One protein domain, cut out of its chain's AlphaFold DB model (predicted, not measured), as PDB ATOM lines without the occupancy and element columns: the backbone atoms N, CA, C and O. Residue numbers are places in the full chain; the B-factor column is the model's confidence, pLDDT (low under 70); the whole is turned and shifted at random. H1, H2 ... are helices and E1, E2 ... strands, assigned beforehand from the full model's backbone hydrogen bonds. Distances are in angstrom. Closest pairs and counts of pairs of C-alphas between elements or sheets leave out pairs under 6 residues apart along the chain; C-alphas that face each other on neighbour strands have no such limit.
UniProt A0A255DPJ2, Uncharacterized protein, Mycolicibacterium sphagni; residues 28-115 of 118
ATOM      1  N   CYS A  28     -37.170 -21.968   3.200       88.44
ATOM      2  CA  CYS A  28     -37.145 -20.529   3.404       88.44
ATOM      3  C   CYS A  28     -38.345 -20.087   4.246       88.44
ATOM      4  O   CYS A  28     -39.468 -20.504   3.961       88.44
ATOM      5  N   GLU A  29     -38.144 -19.169   5.192       90.75
ATOM      6  CA  GLU A  29     -39.225 -18.556   5.966       90.75
ATOM      7  C   GLU A  29     -39.012 -17.055   6.210       90.75
ATOM      8  O   GLU A  29     -37.929 -16.511   6.008       90.75
ATOM      9  N   SER A  30     -40.073 -16.346   6.601       91.19
ATOM     10  CA  SER A  30     -39.990 -14.927   6.978       91.19
ATOM     11  C   SER A  30     -41.004 -14.604   8.077       91.19
ATOM     12  O   SER A  30     -42.093 -14.107   7.776       91.19
ATOM     13  N   PRO A  31     -40.686 -14.890   9.350       91.81
ATOM     14  CA  PRO A  31     -41.638 -14.788  10.445       91.81
ATOM     15  C   PRO A  31     -42.086 -13.355  10.695       91.81
ATOM     16  O   PRO A  31     -41.316 -12.392  10.617       91.81
ATOM     17  N   ARG A  32     -43.375 -13.210  10.992       93.94
ATOM     18  CA  ARG A  32     -44.024 -11.968  11.406       93.94
ATOM     19  C   ARG A  32     -44.856 -12.252  12.644       93.94
ATOM     20  O   ARG A  32     -45.544 -13.270  12.696       93.94
ATOM     21  N   LEU A  33     -44.799 -11.365  13.634       94.38
ATOM     22  CA  LEU A  33     -45.640 -11.506  14.818       94.38
ATOM     23  C   LEU A  33     -47.100 -11.397  14.372       94.38
ATOM     24  O   LEU A  33     -47.505 -10.365  13.839       94.38
ATOM     25  N   GLY A  34     -47.862 -12.473  14.557       93.69
ATOM     26  CA  GLY A  34     -49.267 -12.551  14.177       93.69
ATOM     27  C   GLY A  34     -50.168 -12.026  15.285       93.69
ATOM     28  O   GLY A  34     -50.923 -11.080  15.079       93.69
ATOM     29  N   ALA A  35     -50.069 -12.618  16.476       96.50
ATOM     30  CA  ALA A  35     -50.880 -12.227  17.624       96.50
ATOM     31  C   ALA A  35     -50.190 -12.559  18.950       96.50
ATOM     32  O   ALA A  35     -49.416 -13.507  19.046       96.50
ATOM     33  N   ARG A  36     -50.526 -11.804  19.998       97.38
ATOM     34  CA  ARG A  36     -50.305 -12.236  21.383       97.38
ATOM     35  C   ARG A  36     -51.546 -12.987  21.842       97.38
ATOM     36  O   ARG A  36     -52.654 -12.519  21.595       97.38
ATOM     37  N   LEU A  37     -51.351 -14.128  22.484       96.69
ATOM     38  CA  LEU A  37     -52.434 -14.963  22.985       96.69
ATOM     39  C   LEU A  37     -52.650 -14.736  24.481       96.69
ATOM     40  O   LEU A  37     -51.780 -14.218  25.185       96.69
ATOM     41  N   ILE A  38     -53.816 -15.164  24.959       96.81
ATOM     42  CA  ILE A  38     -54.040 -15.392  26.384       96.81
ATOM     43  C   ILE A  38     -53.253 -16.663  26.747       96.81
ATOM     44  O   ILE A  38     -53.503 -17.692  26.120       96.81
ATOM     45  N   PRO A  39     -52.290 -16.610  27.684       95.88
ATOM     46  CA  PRO A  39     -51.519 -17.789  28.066       95.88
ATOM     47  C   PRO A  39     -52.386 -18.848  28.755       95.88
ATOM     48  O   PRO A  39     -53.313 -18.506  29.493       95.88
ATOM     49  N   ASP A  40     -52.047 -20.122  28.551       94.75
ATOM     50  CA  ASP A  40     -52.629 -21.228  29.311       94.75
ATOM     51  C   ASP A  40     -52.170 -21.205  30.778       94.75
ATOM     52  O   ASP A  40     -51.240 -20.496  31.175       94.75
ATOM     53  N   VAL A  41     -52.832 -22.003  31.618       94.38
ATOM     54  CA  VAL A  41     -52.468 -22.130  33.035       94.38
ATOM     55  C   VAL A  41     -51.030 -22.635  33.163       94.38
ATOM     56  O   VAL A  41     -50.712 -23.748  32.753       94.38
ATOM     57  N   GLY A  42     -50.180 -21.826  33.798       93.69
ATOM     58  CA  GLY A  42     -48.755 -22.114  33.989       93.69
ATOM     59  C   GLY A  42     -47.840 -21.371  33.016       93.69
ATOM     60  O   GLY A  42     -46.650 -21.253  33.295       93.69
ATOM     61  N   ASP A  43     -48.387 -20.795  31.943       96.69
ATOM     62  CA  ASP A  43     -47.619 -19.991  30.999       96.69
ATOM     63  C   ASP A  43     -47.650 -18.508  31.373       96.69
ATOM     64  O   ASP A  43     -48.665 -17.944  31.780       96.69
ATOM     65  N   LEU A  44     -46.504 -17.848  31.224       96.50
ATOM     66  CA  LEU A  44     -46.343 -16.415  31.468       96.50
ATOM     67  C   LEU A  44     -46.564 -15.591  30.197       96.50
ATOM     68  O   LEU A  44     -46.913 -14.412  30.272       96.50
ATOM     69  N   LYS A  45     -46.298 -16.181  29.027       96.69
ATOM     70  CA  LYS A  45     -46.488 -15.551  27.715       96.69
ATOM     71  C   LYS A  45     -46.917 -16.600  26.704       96.69
ATOM     72  O   LYS A  45     -46.399 -17.709  26.730       96.69
ATOM     73  N   ALA A  46     -47.789 -16.207  25.786       97.69
ATOM     74  CA  ALA A  46     -48.135 -16.997  24.618       97.69
ATOM     75  C   ALA A  46     -48.292 -16.071  23.407       97.69
ATOM     76  O   ALA A  46     -48.822 -14.959  23.517       97.69
ATOM     77  N   GLN A  47     -47.789 -16.495  22.254       97.94
ATOM     78  CA  GLN A  47     -47.836 -15.723  21.019       97.94
ATOM     79  C   GLN A  47     -47.855 -16.632  19.797       97.94
ATOM     80  O   GLN A  47     -47.478 -17.800  19.852       97.94
ATOM     81  N   VAL A  48     -48.315 -16.074  18.685       97.50
ATOM     82  CA  VAL A  48     -48.335 -16.734  17.388       97.50
ATOM     83  C   VAL A  48     -47.524 -15.916  16.403       97.50
ATOM     84  O   VAL A  48     -47.791 -14.726  16.214       97.50
ATOM     85  N   TRP A  49     -46.587 -16.573  15.729       97.12
ATOM     86  CA  TRP A  49     -45.915 -16.063  14.542       97.12
ATOM     87  C   TRP A  49     -46.510 -16.681  13.290       97.12
ATOM     88  O   TRP A  49     -46.948 -17.831  13.289       97.12
ATOM     89  N   VAL A  50     -46.512 -15.907  12.214       96.75
ATOM     90  CA  VAL A  50     -46.963 -16.342  10.898       96.75
ATOM     91  C   VAL A  50     -45.856 -16.056   9.892       96.75
ATOM     92  O   VAL A  50     -45.374 -14.926   9.799       96.75
ATOM     93  N   SER A  51     -45.477 -17.072   9.125       95.19
ATOM     94  CA  SER A  51     -44.417 -17.000   8.119       95.19
ATOM     95  C   SER A  51     -44.947 -17.495   6.776       95.19
ATOM     96  O   SER A  51     -45.516 -18.587   6.734       95.19
ATOM     97  N   PRO A  52     -44.738 -16.789   5.650       94.81
ATOM     98  CA  PRO A  52     -44.690 -17.483   4.371       94.81
ATOM     99  C   PRO A  52     -43.518 -18.471   4.404       94.81
ATOM    100  O   PRO A  52     -42.456 -18.145   4.942       94.81
ATOM    101  N   ILE A  53     -43.721 -19.658   3.837       93.06
ATOM    102  CA  ILE A  53     -42.690 -20.689   3.712       93.06
ATOM    103  C   ILE A  53     -42.592 -21.193   2.274       93.06
ATOM    104  O   ILE A  53     -43.588 -21.199   1.543       93.06
ATOM    105  N   SER A  54     -41.381 -21.566   1.859       91.25
ATOM    106  CA  SER A  54     -41.164 -22.253   0.586       91.25
ATOM    107  C   SER A  54     -39.999 -23.228   0.661       91.25
ATOM    108  O   SER A  54     -38.972 -22.925   1.271       91.25
ATOM    109  N   ALA A  55     -40.149 -24.383   0.020       89.25
ATOM    110  CA  ALA A  55     -39.149 -25.437   0.005       89.25
ATOM    111  C   ALA A  55     -37.801 -24.953  -0.555       89.25
ATOM    112  O   ALA A  55     -37.722 -24.377  -1.647       89.25
ATOM    113  N   ALA A  56     -36.716 -25.259   0.157       84.56
ATOM    114  CA  ALA A  56     -35.371 -25.122  -0.379       84.56
ATOM    115  C   ALA A  56     -35.083 -26.339  -1.273       84.56
ATOM    116  O   ALA A  56     -34.983 -27.464  -0.797       84.56
ATOM    117  N   THR A  57     -34.983 -26.130  -2.587       80.00
ATOM    118  CA  THR A  57     -34.940 -27.222  -3.586       80.00
ATOM    119  C   THR A  57     -33.591 -27.356  -4.293       80.00
ATOM    120  O   THR A  57     -33.489 -27.919  -5.386       80.00
ATOM    121  N   GLU A  58     -32.523 -26.814  -3.704       75.88
ATOM    122  CA  GLU A  58     -31.200 -26.846  -4.322       75.88
ATOM    123  C   GLU A  58     -30.685 -28.282  -4.470       75.88
ATOM    124  O   GLU A  58     -30.689 -29.070  -3.531       75.88
ATOM    125  N   GLY A  59     -30.201 -28.623  -5.667       74.12
ATOM    126  CA  GLY A  59     -29.587 -29.926  -5.923       74.12
ATOM    127  C   GLY A  59     -30.565 -31.102  -5.926       74.12
ATOM    128  O   GLY A  59     -30.128 -32.217  -6.200       74.12
ATOM    129  N   MET A  60     -31.855 -30.853  -5.688       81.88
ATOM    130  CA  MET A  60     -32.916 -31.847  -5.770       81.88
ATOM    131  C   MET A  60     -33.255 -32.168  -7.228       81.88
ATOM    132  O   MET A  60     -33.253 -31.303  -8.111       81.88
ATOM    133  N   SER A  61     -33.593 -33.427  -7.489       83.44
ATOM    134  CA  SER A  61     -34.309 -33.812  -8.700       83.44
ATOM    135  C   SER A  61     -35.690 -33.149  -8.734       83.44
ATOM    136  O   SER A  61     -36.225 -32.701  -7.722       83.44
ATOM    137  N   ARG A  62     -36.320 -33.124  -9.911       79.69
ATOM    138  CA  ARG A  62     -37.667 -32.555 -10.060       79.69
ATOM    139  C   ARG A  62     -38.694 -33.213  -9.133       79.69
ATOM    140  O   ARG A  62     -39.511 -32.515  -8.557       79.69
ATOM    141  N   LYS A  63     -38.628 -34.539  -8.982       85.25
ATOM    142  CA  LYS A  63     -39.546 -35.285  -8.117       85.25
ATOM    143  C   LYS A  63     -39.369 -34.891  -6.647       85.25
ATOM    144  O   LYS A  63     -40.355 -34.623  -5.977       85.25
ATOM    145  N   GLU A  64     -38.125 -34.822  -6.176       84.62
ATOM    146  CA  GLU A  64     -37.809 -34.400  -4.804       84.62
ATOM    147  C   GLU A  64     -38.243 -32.951  -4.553       84.62
ATOM    148  O   GLU A  64     -38.808 -32.652  -3.507       84.62
ATOM    149  N   ALA A  65     -38.053 -32.065  -5.534       82.44
ATOM    150  CA  ALA A  65     -38.508 -30.683  -5.447       82.44
ATOM    151  C   ALA A  65     -40.042 -30.571  -5.378       82.44
ATOM    152  O   ALA A  65     -40.554 -29.783  -4.587       82.44
ATOM    153  N   ASP A  66     -40.773 -31.366  -6.167       83.69
ATOM    154  CA  ASP A  66     -42.240 -31.399  -6.141       83.69
ATOM    155  C   ASP A  66     -42.762 -31.940  -4.790       83.69
ATOM    156  O   ASP A  66     -43.699 -31.385  -4.214       83.69
ATOM    157  N   GLU A  67     -42.130 -32.985  -4.240       88.38
ATOM    158  CA  GLU A  67     -42.454 -33.544  -2.916       88.38
ATOM    159  C   GLU A  67     -42.144 -32.557  -1.778       88.38
ATOM    160  O   GLU A  67     -42.952 -32.387  -0.860       88.38
ATOM    161  N   ALA A  68     -41.003 -31.868  -1.848       86.75
ATOM    162  CA  ALA A  68     -40.634 -30.833  -0.891       86.75
ATOM    163  C   ALA A  68     -41.597 -29.639  -0.962       86.75
ATOM    164  O   ALA A  68     -42.067 -29.179   0.079       86.75
ATOM    165  N   GLY A  69     -41.958 -29.184  -2.166       87.00
ATOM    166  CA  GLY A  69     -42.937 -28.114  -2.366       87.00
ATOM    167  C   GLY A  69     -44.306 -28.471  -1.788       87.00
ATOM    168  O   GLY A  69     -44.887 -27.693  -1.036       87.00
ATOM    169  N   ALA A  70     -44.782 -29.700  -2.013       87.75
ATOM    170  CA  ALA A  70     -46.035 -30.181  -1.425       87.75
ATOM    171  C   ALA A  70     -46.033 -30.174   0.118       87.75
ATOM    172  O   ALA A  70     -47.095 -30.083   0.736       87.75
ATOM    173  N   ARG A  71     -44.854 -30.272   0.744       88.19
ATOM    174  CA  ARG A  71     -44.695 -30.307   2.202       88.19
ATOM    175  C   ARG A  71     -44.406 -28.939   2.826       88.19
ATOM    176  O   ARG A  71     -44.821 -28.708   3.963       88.19
ATOM    177  N   TYR A  72     -43.691 -28.064   2.120       89.56
ATOM    178  CA  TYR A  72     -43.096 -26.851   2.689       89.56
ATOM    179  C   TYR A  72     -43.425 -25.550   1.939       89.56
ATOM    180  O   TYR A  72     -42.932 -24.496   2.338       89.56
ATOM    181  N   ASP A  73     -44.272 -25.573   0.905       92.44
ATOM    182  CA  ASP A  73     -44.787 -24.348   0.284       92.44
ATOM    183  C   ASP A  73     -46.126 -23.922   0.904       92.44
ATOM    184  O   ASP A  73     -47.108 -24.668   0.912       92.44
ATOM    185  N   GLY A  74     -46.198 -22.679   1.390       95.38
ATOM    186  CA  GLY A  74     -47.428 -22.120   1.944       95.38
ATOM    187  C   GLY A  74     -47.193 -21.145   3.088       95.38
ATOM    188  O   GLY A  74     -46.432 -20.187   2.963       95.38
ATOM    189  N   VAL A  75     -47.909 -21.361   4.189       96.44
ATOM    190  CA  VAL A  75     -47.825 -20.567   5.414       96.44
ATOM    191  C   VAL A  75     -47.558 -21.491   6.594       96.44
ATOM    192  O   VAL A  75     -48.219 -22.519   6.747       96.44
ATOM    193  N   GLN A  76     -46.617 -21.093   7.441       95.75
ATOM    194  CA  GLN A  76     -46.368 -21.685   8.747       95.75
ATOM    195  C   GLN A  76     -46.915 -20.773   9.841       95.75
ATOM    196  O   GLN A  76     -46.738 -19.556   9.798       95.75
ATOM    197  N   ILE A  77     -47.559 -21.377  10.828       96.69
ATOM    198  CA  ILE A  77     -47.973 -20.758  12.078       96.69
ATOM    199  C   ILE A  77     -47.135 -21.401  13.180       96.69
ATOM    200  O   ILE A  77     -47.174 -22.622  13.333       96.69
ATOM    201  N   ALA A  78     -46.385 -20.596  13.925       96.06
ATOM    202  CA  ALA A  78     -45.649 -21.041  15.101       96.06
ATOM    203  C   ALA A  78     -46.357 -20.517  16.350       96.06
ATOM    204  O   ALA A  78     -46.479 -19.307  16.533       96.06
ATOM    205  N   HIS A  79     -46.861 -21.424  17.180       96.69
ATOM    206  CA  HIS A  79     -47.348 -21.111  18.516       96.69
ATOM    207  C   HIS A  79     -46.187 -21.244  19.498       96.69
ATOM    208  O   HIS A  79     -45.608 -22.322  19.619       96.69
ATOM    209  N   GLU A  80     -45.869 -20.158  20.191       97.25
ATOM    210  CA  GLU A  80     -44.813 -20.101  21.196       97.25
ATOM    211  C   GLU A  80     -45.420 -19.787  22.560       97.25
ATOM    212  O   GLU A  80     -46.106 -18.772  22.722       97.25
ATOM    213  N   ALA A  81     -45.119 -20.619  23.554       97.62
ATOM    214  CA  ALA A  81     -45.510 -20.410  24.943       97.62
ATOM    215  C   ALA A  81     -44.285 -20.441  25.866       97.62
ATOM    216  O   ALA A  81     -43.413 -21.292  25.709       97.62
ATOM    217  N   TRP A  82     -44.211 -19.517  26.826       97.38
ATOM    218  CA  TRP A  82     -43.122 -19.408  27.800       97.38
ATOM    219  C   TRP A  82     -43.637 -19.670  29.210       97.38
ATOM    220  O   TRP A  82     -44.438 -18.884  29.719       97.38
ATOM    221  N   ASP A  83     -43.118 -20.701  29.872       96.25
ATOM    222  CA  ASP A  83     -43.524 -21.097  31.233       96.25
ATOM    223  C   ASP A  83     -42.670 -20.478  32.355       96.25
ATOM    224  O   ASP A  83     -42.857 -20.767  33.535       96.25
ATOM    225  N   GLY A  84     -41.719 -19.605  32.009       95.25
ATOM    226  CA  GLY A  84     -40.739 -19.069  32.959       95.25
ATOM    227  C   GLY A  84     -39.369 -19.735  32.879       95.25
ATOM    228  O   GLY A  84     -38.392 -19.126  33.313       95.25
ATOM    229  N   THR A  85     -39.283 -20.932  32.297       96.25
ATOM    230  CA  THR A  85     -38.047 -21.725  32.200       96.25
ATOM    231  C   THR A  85     -37.620 -21.995  30.761       96.25
ATOM    232  O   THR A  85     -36.421 -22.043  30.487       96.25
ATOM    233  N   GLY A  86     -38.578 -22.127  29.842       95.06
ATOM    234  CA  GLY A  86     -38.324 -22.464  28.447       95.06
ATOM    235  C   GLY A  86     -39.444 -22.022  27.508       95.06
ATOM    236  O   GLY A  86     -40.589 -21.832  27.926       95.06
ATOM    237  N   TRP A  87     -39.094 -21.847  26.229       94.75
ATOM    238  CA  TRP A  87     -40.076 -21.688  25.160       94.75
ATOM    239  C   TRP A  87     -40.488 -23.074  24.684       94.75
ATOM    240  O   TRP A  87     -39.645 -23.939  24.440       94.75
ATOM    241  N   ARG A  88     -41.795 -23.281  24.564       95.06
ATOM    242  CA  ARG A  88     -42.390 -24.446  23.920       95.06
ATOM    243  C   ARG A  88     -42.987 -23.987  22.605       95.06
ATOM    244  O   ARG A  88     -43.797 -23.061  22.592       95.06
ATOM    245  N   GLU A  89     -42.594 -24.652  21.531       94.62
ATOM    246  CA  GLU A  89     -42.956 -24.264  20.173       94.62
ATOM    247  C   GLU A  89     -43.753 -25.375  19.497       94.62
ATOM    248  O   GLU A  89     -43.421 -26.559  19.589       94.62
ATOM    249  N   GLN A  90     -44.824 -24.990  18.810       95.38
ATOM    250  CA  GLN A  90     -45.613 -25.887  17.977       95.38
ATOM    251  C   GLN A  90     -45.833 -25.257  16.611       95.38
ATOM    252  O   GLN A  90     -46.241 -24.103  16.502       95.38
ATOM    253  N   TYR A  91     -45.606 -26.048  15.567       93.62
ATOM    254  CA  TYR A  91     -45.656 -25.588  14.189       93.62
ATOM    255  C   TYR A  91     -46.825 -26.223  13.447       93.62
ATOM    256  O   TYR A  91     -46.968 -27.445  13.406       93.62
ATOM    257  N   LEU A  92     -47.628 -25.387  12.800       94.88
ATOM    258  CA  LEU A  92     -48.681 -25.792  11.877       94.88
ATOM    259  C   LEU A  92     -48.352 -25.238  10.496       94.88
ATOM    260  O   LEU A  92     -47.985 -24.075  10.367       94.88
ATOM    261  N   ARG A  93     -48.496 -26.052   9.453       94.50
ATOM    262  CA  ARG A  93     -48.267 -25.634   8.064       94.50
ATOM    263  C   ARG A  93     -49.529 -25.858   7.252       94.50
ATOM    264  O   ARG A  93     -50.229 -26.846   7.458       94.50
ATOM    265  N   MET A  94     -49.813 -24.945   6.337       96.19
ATOM    266  CA  MET A  94     -50.962 -25.042   5.442       96.19
ATOM    267  C   MET A  94     -50.699 -24.319   4.125       96.19
ATOM    268  O   MET A  94     -49.877 -23.404   4.053       96.19
ATOM    269  N   ALA A  95     -51.442 -24.690   3.085       95.94
ATOM    270  CA  ALA A  95     -51.401 -23.973   1.820       95.94
ATOM    271  C   ALA A  95     -51.866 -22.515   1.993       95.94
ATOM    272  O   ALA A  95     -52.703 -22.192   2.839       95.94
ATOM    273  N   ALA A  96     -51.381 -21.618   1.131       94.62
ATOM    274  CA  ALA A  96     -51.745 -20.201   1.187       94.62
ATOM    275  C   ALA A  96     -53.249 -19.935   0.944       94.62
ATOM    276  O   ALA A  96     -53.759 -18.887   1.337       94.62
ATOM    277  N   SER A  97     -53.973 -20.836   0.271       96.25
ATOM    278  CA  SER A  97     -55.437 -20.761   0.138       96.25
ATOM    279  C   SER A  97     -56.134 -21.001   1.478       96.25
ATOM    280  O   SER A  97     -56.959 -20.186   1.886       96.25
ATOM    281  N   GLU A  98     -55.736 -22.057   2.187       97.44
ATOM    282  CA  GLU A  98     -56.270 -22.415   3.503       97.44
ATOM    283  C   GLU A  98     -55.974 -21.324   4.533       97.44
ATOM    284  O   GLU A  98     -56.860 -20.928   5.286       97.44
ATOM    285  N   ALA A  99     -54.772 -20.736   4.495       96.94
ATOM    286  CA  ALA A  99     -54.410 -19.621   5.369       96.94
ATOM    287  C   ALA A  99     -55.326 -18.397   5.183       96.94
ATOM    288  O   ALA A  99     -55.723 -17.762   6.160       96.94
ATOM    289  N   ARG A 100     -55.714 -18.073   3.939       97.81
ATOM    290  CA  ARG A 100     -56.693 -17.001   3.669       97.81
ATOM    291  C   ARG A 100     -58.079 -17.361   4.204       97.81
ATOM    292  O   ARG A 100     -58.756 -16.497   4.757       97.81
ATOM    293  N   GLY A 101     -58.486 -18.622   4.059       98.06
ATOM    294  CA  GLY A 101     -59.731 -19.140   4.629       98.06
ATOM    295  C   GLY A 101     -59.765 -19.017   6.154       98.06
ATOM    296  O   GLY A 101     -60.731 -18.484   6.704       98.06
ATOM    297  N   LEU A 102     -58.683 -19.425   6.824       97.12
ATOM    298  CA  LEU A 102     -58.512 -19.295   8.270       97.12
ATOM    299  C   LEU A 102     -58.545 -17.829   8.709       97.12
ATOM    300  O   LEU A 102     -59.284 -17.494   9.629       97.12
ATOM    301  N   ALA A 103     -57.825 -16.934   8.026       96.50
ATOM    302  CA  ALA A 103     -57.851 -15.503   8.332       96.50
ATOM    303  C   ALA A 103     -59.274 -14.923   8.255       96.50
ATOM    304  O   ALA A 103     -59.702 -14.198   9.153       96.50
ATOM    305  N   ALA A 104     -60.043 -15.291   7.228       97.62
ATOM    306  CA  ALA A 104     -61.434 -14.867   7.106       97.62
ATOM    307  C   ALA A 104     -62.324 -15.439   8.226       97.62
ATOM    308  O   ALA A 104     -63.218 -14.749   8.712       97.62
ATOM    309  N   ALA A 105     -62.089 -16.684   8.649       97.31
ATOM    310  CA  ALA A 105     -62.804 -17.285   9.772       97.31
ATOM    311  C   ALA A 105     -62.481 -16.587  11.103       97.31
ATOM    312  O   ALA A 105     -63.399 -16.323  11.876       97.31
ATOM    313  N   LEU A 106     -61.214 -16.232  11.335       96.31
ATOM    314  CA  LEU A 106     -60.777 -15.484  12.516       96.31
ATOM    315  C   LEU A 106     -61.440 -14.105  12.591       96.31
ATOM    316  O   LEU A 106     -61.959 -13.740  13.643       96.31
ATOM    317  N   ILE A 107     -61.483 -13.370  11.475       96.44
ATOM    318  CA  ILE A 107     -62.163 -12.066  11.400       96.44
ATOM    319  C   ILE A 107     -63.645 -12.216  11.759       96.44
ATOM    320  O   ILE A 107     -64.134 -11.503  12.629       96.44
ATOM    321  N   ARG A 108     -64.345 -13.182  11.149       96.69
ATOM    322  CA  ARG A 108     -65.767 -13.422  11.443       96.69
ATOM    323  C   ARG A 108     -66.011 -13.794  12.905       96.69
ATOM    324  O   ARG A 108     -66.975 -13.327  13.493       96.69
ATOM    325  N   ALA A 109     -65.157 -14.631  13.493       96.31
ATOM    326  CA  ALA A 109     -65.286 -15.008  14.897       96.31
ATOM    327  C   ALA A 109     -65.123 -13.794  15.829       96.31
ATOM    328  O   ALA A 109     -65.901 -13.646  16.768       96.31
ATOM    329  N   ALA A 110     -64.162 -12.912  15.536       95.94
ATOM    330  CA  ALA A 110     -63.967 -11.671  16.283       95.94
ATOM    331  C   ALA A 110     -65.160 -10.713  16.136       95.94
ATOM    332  O   ALA A 110     -65.616 -10.149  17.126       95.94
ATOM    333  N   ASP A 111     -65.703 -10.570  14.926       96.56
ATOM    334  CA  ASP A 111     -66.899  -9.756  14.694       96.56
ATOM    335  C   ASP A 111     -68.098 -10.268  15.514       96.56
ATOM    336  O   ASP A 111     -68.765  -9.480  16.182       96.56
ATOM    337  N   ILE A 112     -68.337 -11.586  15.531       95.94
ATOM    338  CA  ILE A 112     -69.420 -12.202  16.315       95.94
ATOM    339  C   ILE A 112     -69.248 -11.939  17.815       95.94
ATOM    340  O   ILE A 112     -70.221 -11.592  18.484       95.94
ATOM    341  N   GLU A 113     -68.032 -12.096  18.347       96.12
ATOM    342  CA  GLU A 113     -67.737 -11.840  19.765       96.12
ATOM    343  C   GLU A 113     -68.035 -10.384  20.151       96.12
ATOM    344  O   GLU A 113     -68.623 -10.129  21.200       96.12
ATOM    345  N   GLN A 114     -67.768  -9.445  19.241       96.19
ATOM    346  CA  GLN A 114     -68.071  -8.022  19.407       96.19
ATOM    347  C   GLN A 114     -69.540  -7.659  19.131       96.19
ATOM    348  O   GLN A 114     -69.905  -6.481  19.165       96.19
ATOM    349  N   GLY A 115     -70.396  -8.644  18.848       94.81
ATOM    350  CA  GLY A 115     -71.810  -8.431  18.536       94.81
ATOM    351  C   GLY A 115     -72.056  -7.784  17.169       94.81
ATOM    352  O   GLY A 115     -73.123  -7.210  16.946       94.81
TER     353      GLY A 115
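This is residues 28 to 115 of the 118 residues of an uncharacterized protein of Mycolicibacterium sphagni (UniProt A0A255DPJ2). Four antiparallel strands make one strongly twisted sheet, and two helices are joined to it at the same end, where E2 and E4 finish and E3 starts. The short H1 sits beside the strands at that end and lengthens the body, while the longer H2 leaves the sheet at an angle like one limb of a V, and residues 103 to 115, of which 103 to 113 belong to H2, stick out with nothing packed on them. The printed part has 88 residues with two named helices and four named strands, in the order E1, E2, H1, E3, E4, H2 along the chain; the sheet's order is E1, E2, E3, E4, all antiparallel, and the class is mixed, helices and strands. The whole is loose, with a radius of gyration of the C-alphas of 16.2 A, and its flat outline spans 49 by 38 by 17 A.

Begin at residues 28 to 29, which pair antiparallel with residues 53 to 54 of E2, the strand of residues 45 to 55. Next comes E1, residues 32 to 37, an edge strand that forms a hairpin with E2; look at N 34 and O 48, 2.8 A apart, and at N 50 and O 32, 2.9 A apart. E2 bends by 56 degrees at residue 52. On the other side of E2 from E1 is the inner strand E3, residues 74 to 82, at 155 degrees to E2; N 49 and O 78 are 2.9 A apart, and N 76 and O 51 are 2.8 A apart. E3 forms a hairpin with the edge strand E4, residues 87 to 94, where N 79 and O 90 are 2.8 A apart. From edge to edge the strands' lines turn by 63 degrees, and E1 and E4 are apart. H1, residues 62 to 72, is on the sheet but stands at the sheet's level, with a height over the sheet of 3.3 A; its closest C-alphas to E2 are those of Tyr 72 and Ala 55, 5.0 A apart. H2, residues 96 to 113, only grazes the sheet, with its residues 96 to 102; its closest C-alphas to E3 are those of Ala 96 and Gly 74, 4.8 A apart. H1 and H2 are apart. In both helices every O i to N i+4 pair is within hydrogen-bond range.

Find C-alpha 32 at (-44.024, -11.968, 11.406), where E1 begins; it runs to residue 37. E2 starts at C-alpha 45, at (-46.488, -15.551, 27.715), and runs 30.3 A to C-alpha 55. H1 then covers residues 62 to 72, 15.0 A from first to last C-alpha. E3 goes from residue 74 to 82, 26.4 A, and E4 comes back from residue 87 to 94, 22.8 A. H2 runs from residue 96 for 25.9 A and ends at C-alpha 113, at (-67.737, -11.840, 19.765).

Look for the two C-alphas farthest apart at Gly 59, in the link from E2 to H1, and at Gly 115, the last printed residue; they are 53.3 A apart. The body without residues 103 to 115 has 75 residues and spans 46 by 29 by 17 A. The printed part has no cut, and no link is long: those from H1 to E3, E3 to E4 and E4 to H2 are tight, and those from E1 to E2 and E2 to H1 are short. The mean pLDDT of the printed part is 93.2, H1 has a mean of 86, and no printed residue is under 70.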